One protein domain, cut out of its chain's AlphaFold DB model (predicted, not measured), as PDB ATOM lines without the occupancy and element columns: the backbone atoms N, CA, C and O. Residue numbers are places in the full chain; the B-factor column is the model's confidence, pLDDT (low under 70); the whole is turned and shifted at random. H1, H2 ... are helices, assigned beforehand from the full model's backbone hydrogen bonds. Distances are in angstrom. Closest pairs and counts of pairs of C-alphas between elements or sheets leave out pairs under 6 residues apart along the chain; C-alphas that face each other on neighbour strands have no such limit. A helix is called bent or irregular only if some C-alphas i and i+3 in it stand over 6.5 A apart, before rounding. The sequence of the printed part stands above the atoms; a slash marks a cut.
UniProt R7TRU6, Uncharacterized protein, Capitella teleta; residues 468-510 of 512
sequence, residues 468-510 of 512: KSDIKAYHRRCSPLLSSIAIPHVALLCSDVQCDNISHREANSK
ATOM      1  N   LYS A 468     176.855  94.416 151.452       84.44
ATOM      2  CA  LYS A 468     176.228  95.419 150.568       84.44
ATOM      3  C   LYS A 468     175.004  96.096 151.204       84.44
ATOM      4  O   LYS A 468     174.676  97.224 150.839       84.44
ATOM      5  N   SER A 469     174.315  95.415 152.123       82.12
ATOM      6  CA  SER A 469     173.186  95.983 152.864       82.12
ATOM      7  C   SER A 469     173.657  96.991 153.912       82.12
ATOM      8  O   SER A 469     173.078  98.071 154.012       82.12
ATOM      9  N   ASP A 470     174.739  96.681 154.626       79.50
ATOM     10  CA  ASP A 470     175.324  97.564 155.641       79.50
ATOM     11  C   ASP A 470     175.850  98.851 155.009       79.50
ATOM     12  O   ASP A 470     175.546  99.943 155.484       79.50
ATOM     13  N   ILE A 471     176.528  98.737 153.863       81.81
ATOM     14  CA  ILE A 471     177.012  99.889 153.092       81.81
ATOM     15  C   ILE A 471     175.838 100.767 152.633       81.81
ATOM     16  O   ILE A 471     175.883 101.989 152.763       81.81
ATOM     17  N   LYS A 472     174.741 100.168 152.145       82.81
ATOM     18  CA  LYS A 472     173.534 100.920 151.759       82.81
ATOM     19  C   LYS A 472     172.857 101.591 152.950       82.81
ATOM     20  O   LYS A 472     172.368 102.712 152.817       82.81
ATOM     21  N   ALA A 473     172.798 100.918 154.097       79.69
ATOM     22  CA  ALA A 473     172.220 101.468 155.317       79.69
ATOM     23  C   ALA A 473     173.062 102.629 155.857       79.69
ATOM     24  O   ALA A 473     172.503 103.665 156.216       79.69
ATOM     25  N   TYR A 474     174.388 102.485 155.841       83.44
ATOM     26  CA  TYR A 474     175.327 103.548 156.173       83.44
ATOM     27  C   TYR A 474     175.155 104.741 155.235       83.44
ATOM     28  O   TYR A 474     174.873 105.840 155.699       83.44
ATOM     29  N   HIS A 475     175.184 104.522 153.918       82.62
ATOM     30  CA  HIS A 475     174.981 105.586 152.937       82.62
ATOM     31  C   HIS A 475     173.633 106.295 153.130       82.62
ATOM     32  O   HIS A 475     173.568 107.519 153.114       82.62
ATOM     33  N   ARG A 476     172.545 105.550 153.373       86.25
ATOM     34  CA  ARG A 476     171.218 106.131 153.635       86.25
ATOM     35  C   ARG A 476     171.204 107.021 154.884       86.25
ATOM     36  O   ARG A 476     170.456 107.991 154.907       86.25
ATOM     37  N   ARG A 477     171.990 106.691 155.911       82.38
ATOM     38  CA  ARG A 477     172.057 107.444 157.175       82.38
ATOM     39  C   ARG A 477     173.028 108.621 157.109       82.38
ATOM     40  O   ARG A 477     172.713 109.683 157.627       82.38
ATOM     41  N   CYS A 478     174.171 108.447 156.454       78.31
ATOM     42  CA  CYS A 478     175.209 109.467 156.360       78.31
ATOM     43  C   CYS A 478     174.932 110.492 155.264       78.31
ATOM     44  O   CYS A 478     175.265 111.651 155.449       78.31
ATOM     45  N   SER A 479     174.300 110.113 154.151       80.19
ATOM     46  CA  SER A 479     174.070 111.030 153.027       80.19
ATOM     47  C   SER A 479     173.283 112.297 153.419       80.19
ATOM     48  O   SER A 479     173.745 113.377 153.060       80.19
ATOM     49  N   PRO A 480     172.201 112.236 154.228       81.00
ATOM     50  CA  PRO A 480     171.533 113.442 154.727       81.00
ATOM     51  C   PRO A 480     172.422 114.291 155.647       81.00
ATOM     52  O   PRO A 480     172.439 115.513 155.527       81.00
ATOM     53  N   LEU A 481     173.195 113.650 156.532       78.38
ATOM     54  CA  LEU A 481     174.094 114.331 157.470       78.38
ATOM     55  C   LEU A 481     175.226 115.049 156.726       78.38
ATOM     56  O   LEU A 481     175.465 116.228 156.954       78.38
ATOM     57  N   LEU A 482     175.857 114.373 155.767       75.81
ATOM     58  CA  LEU A 482     176.909 114.939 154.927       75.81
ATOM     59  C   LEU A 482     176.371 116.044 154.012       75.81
ATOM     60  O   LEU A 482     177.044 117.047 153.817       75.81
ATOM     61  N   SER A 483     175.139 115.913 153.507       75.31
ATOM     62  CA  SER A 483     174.510 116.962 152.691       75.31
ATOM     63  C   SER A 483     174.171 118.235 153.471       75.31
ATOM     64  O   SER A 483     173.943 119.275 152.862       75.31
ATOM     65  N   SER A 484     174.135 118.163 154.807       76.56
ATOM     66  CA  SER A 484     173.908 119.327 155.670       76.56
ATOM     67  C   SER A 484     175.186 120.114 155.979       76.56
ATOM     68  O   SER A 484     175.108 121.219 156.514       76.56
ATOM     69  N   ILE A 485     176.354 119.572 155.617       77.94
ATOM     70  CA  ILE A 485     177.638 120.252 155.777       77.94
ATOM     71  C   ILE A 485     177.766 121.283 154.655       77.94
ATOM     72  O   ILE A 485     177.864 120.940 153.477       77.94
ATOM     73  N   ALA A 486     177.757 122.563 155.021       73.06
ATOM     74  CA  ALA A 486     177.969 123.651 154.080       73.06
ATOM     75  C   ALA A 486     179.453 123.706 153.689       73.06
ATOM     76  O   ALA A 486     180.279 124.212 154.444       73.06
ATOM     77  N   ILE A 487     179.790 123.174 152.513       76.81
ATOM     78  CA  ILE A 487     181.156 123.214 151.990       76.81
ATOM     79  C   ILE A 487     181.416 124.607 151.391       76.81
ATOM     80  O   ILE A 487     180.739 125.002 150.436       76.81
ATOM     81  N   PRO A 488     182.398 125.369 151.898       75.00
ATOM     82  CA  PRO A 488     182.739 126.678 151.368       75.00
ATOM     83  C   PRO A 488     183.592 126.537 150.108       75.00
ATOM     84  O   PRO A 488     184.806 126.730 150.114       75.00
ATOM     85  N   HIS A 489     182.932 126.207 149.000       75.06
ATOM     86  CA  HIS A 489     183.569 125.969 147.704       75.06
ATOM     87  C   HIS A 489     184.493 127.108 147.257       75.06
ATOM     88  O   HIS A 489     185.532 126.850 146.665       75.06
ATOM     89  N   VAL A 490     184.151 128.359 147.574       74.25
ATOM     90  CA  VAL A 490     184.957 129.533 147.203       74.25
ATOM     91  C   VAL A 490     186.279 129.581 147.980       74.25
ATOM     92  O   VAL A 490     187.310 129.904 147.400       74.25
ATOM     93  N   ALA A 491     186.270 129.185 149.257       73.81
ATOM     94  CA  ALA A 491     187.482 129.108 150.070       73.81
ATOM     95  C   ALA A 491     188.378 127.936 149.639       73.81
ATOM     96  O   ALA A 491     189.592 128.088 149.574       73.81
ATOM     97  N   LEU A 492     187.787 126.790 149.282       75.56
ATOM     98  CA  LEU A 492     188.529 125.605 148.826       75.56
ATOM     99  C   LEU A 492     189.143 125.755 147.428       75.56
ATOM    100  O   LEU A 492     190.113 125.076 147.112       75.56
ATOM    101  N   LEU A 493     188.570 126.616 146.586       78.88
ATOM    102  CA  LEU A 493     189.101 126.929 145.255       78.88
ATOM    103  C   LEU A 493     190.112 128.085 145.280       78.88
ATOM    104  O   LEU A 493     190.614 128.481 144.230       78.88
ATOM    105  N   CYS A 494     190.405 128.635 146.458       79.50
ATOM    106  CA  CYS A 494     191.416 129.665 146.616       79.50
ATOM    107  C   CYS A 494     192.815 129.043 146.498       79.50
ATOM    108  O   CYS A 494     193.220 128.257 147.348       79.50
ATOM    109  N   SER A 495     193.554 129.404 145.449       76.81
ATOM    110  CA  SER A 495     194.938 128.962 145.215       76.81
ATOM    111  C   SER A 495     195.985 129.777 145.984       76.81
ATOM    112  O   SER A 495     197.163 129.427 145.978       76.81
ATOM    113  N   ASP A 496     195.567 130.857 146.645       77.06
ATOM    114  CA  ASP A 496     196.440 131.698 147.457       77.06
ATOM    115  C   ASP A 496     196.642 131.097 148.857       77.06
ATOM    116  O   ASP A 496     195.718 131.040 149.673       77.06
ATOM    117  N   VAL A 497     197.874 130.659 149.127       68.56
ATOM    118  CA  VAL A 497     198.305 130.036 150.391       68.56
ATOM    119  C   VAL A 497     198.334 131.048 151.548       68.56
ATOM    120  O   VAL A 497     198.277 130.648 152.707       68.56
ATOM    121  N   GLN A 498     198.382 132.352 151.254       73.94
ATOM    122  CA  GLN A 498     198.372 133.445 152.234       73.94
ATOM    123  C   GLN A 498     197.093 134.291 152.123       73.94
ATOM    124  O   GLN A 498     197.104 135.498 152.352       73.94
ATOM    125  N   CYS A 499     195.971 133.665 151.752       76.12
ATOM    126  CA  CYS A 499     194.721 134.377 151.524       76.12
ATOM    127  C   CYS A 499     194.205 135.087 152.792       76.12
ATOM    128  O   CYS A 499     193.675 134.461 153.713       76.12
ATOM    129  N   ASP A 500     194.250 136.421 152.783       79.12
ATOM    130  CA  ASP A 500     193.734 137.285 153.856       79.12
ATOM    131  C   ASP A 500     192.224 137.573 153.752       79.12
ATOM    132  O   ASP A 500     191.672 138.402 154.483       79.12
ATOM    133  N   ASN A 501     191.508 136.889 152.855       82.06
ATOM    134  CA  ASN A 501     190.074 137.091 152.702       82.06
ATOM    135  C   ASN A 501     189.331 136.605 153.957       82.06
ATOM    136  O   ASN A 501     189.229 135.408 154.232       82.06
ATOM    137  N   ILE A 502     188.750 137.560 154.686       80.38
ATOM    138  CA  ILE A 502     188.003 137.335 155.929       80.38
ATOM    139  C   ILE A 502     186.903 136.282 155.733       80.38
ATOM    140  O   ILE A 502     186.746 135.400 156.572       80.38
ATOM    141  N   SER A 503     186.202 136.300 154.593       77.88
ATOM    142  CA  SER A 503     185.145 135.320 154.313       77.88
ATOM    143  C   SER A 503     185.679 133.891 154.157       77.88
ATOM    144  O   SER A 503     185.008 132.948 154.570       77.88
ATOM    145  N   HIS A 504     186.894 133.712 153.622       82.12
ATOM    146  CA  HIS A 504     187.524 132.394 153.489       82.12
ATOM    147  C   HIS A 504     187.995 131.877 154.850       82.12
ATOM    148  O   HIS A 504     187.773 130.713 155.181       82.12
ATOM    149  N   ARG A 505     188.579 132.756 155.673       75.94
ATOM    150  CA  ARG A 505     189.021 132.423 157.034       75.94
ATOM    151  C   ARG A 505     187.848 132.035 157.934       75.94
ATOM    152  O   ARG A 505     187.908 131.002 158.595       75.94
ATOM    153  N   GLU A 506     186.763 132.807 157.914       75.75
ATOM    154  CA  GLU A 506     185.538 132.489 158.659       75.75
ATOM    155  C   GLU A 506     184.868 131.203 158.171       75.75
ATOM    156  O   GLU A 506     184.297 130.458 158.966       75.75
ATOM    157  N   ALA A 507     184.917 130.935 156.868       73.12
ATOM    158  CA  ALA A 507     184.356 129.722 156.299       73.12
ATOM    159  C   ALA A 507     185.166 128.470 156.675       73.12
ATOM    160  O   ALA A 507     184.576 127.454 157.035       73.12
ATOM    161  N   ASN A 508     186.498 128.559 156.665       69.56
ATOM    162  CA  ASN A 508     187.378 127.479 157.115       69.56
ATOM    163  C   ASN A 508     187.223 127.220 158.620       69.56
ATOM    164  O   ASN A 508     187.133 126.068 159.029       69.56
ATOM    165  N   SER A 509     187.078 128.269 159.435       67.00
ATOM    166  CA  SER A 509     186.820 128.145 160.878       67.00
ATOM    167  C   SER A 509     185.478 127.486 161.230       67.00
ATOM    168  O   SER A 509     185.243 127.216 162.398       67.00
ATOM    169  N   LYS A 510     184.565 127.294 160.270       65.88
ATOM    170  CA  LYS A 510     183.298 126.570 160.481       65.88
ATOM    171  C   LYS A 510     183.376 125.098 160.059       65.88
ATOM    172  O   LYS A 510     182.423 124.361 160.299       65.88
TER     173      LYS A 510
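AT A GLANCE: This is residues 468 to 510 of the 512 residues of an uncharacterized protein of Capitella teleta (UniProt R7TRU6). A long, lightly kinked helix, H1, sticks out as a free arm, and a tight link joins it to a small head in which two short helices, H2 and H3, pack on each other. Between H2 and H3 the chain makes a loop, residues 493 to 501, and H3 then folds back to H2, while residues 468 to 484 of the arm stand free. The printed part has 43 residues with three named helices, in the order H1, H2, H3, and no named strand; the class is all helix. The whole is extended, with a radius of gyration of the C-alphas of 15.5 A, and its C-alphas span 46 by 16 by 12 A, the arm making much of the length.

HOW THE PARTS SIT: The printed part begins with H1, residues 468 to 483, which touches no other helix. H1 has a kink of 32 degrees near residue 477; it is neither bent nor irregular, but only just: C-alphas 477 and 480 are 6.5 A apart. H1 and H2, residues 489 to 492, are apart, though a tight link of 5 residues joins them. A short link of 9 residues then leads to H3, residues 502 to 508. H2 and H3 touch, with 6 pairs of C-alphas within 8 A; their closest C-alphas, those of Ala 491 and His 504, are 4.7 A apart, and their centres are 9.1 A apart. H1 and H3 are apart. In H3 every pair of O i and N i+4 is within hydrogen-bond range, in H1 10 of 12 are, and H2 is too short for such a pair, but its one pair of O i and N i+3 is within range.

IN THESE COORDINATES: H1 runs from Lys 468, with its C-alpha at (176.228, 95.419, 150.568), to Ser 483, with its C-alpha at (174.510, 116.962, 152.691), and measures 21.7 A from first to last C-alpha. H2 runs from His 489 to Leu 492, 5.1 A from first to last C-alpha. H3 runs from Ile 502 to Asn 508, 9.9 A from first to last C-alpha, and C-alpha 508 is at (187.378, 127.479, 157.115).

THE WHOLE: The two C-alphas farthest apart, those of Ser 469 and Asp 500, are 46.1 A from each other, and the first and last printed C-alphas, those of Lys 468 and Lys 510, are 33.4 A apart. The printed part has no cut, and neither of its two links is long. The mean pLDDT of the printed part is 77.5; residue 497 and residues 508 to 510 are under 70, where the model's confidence is low.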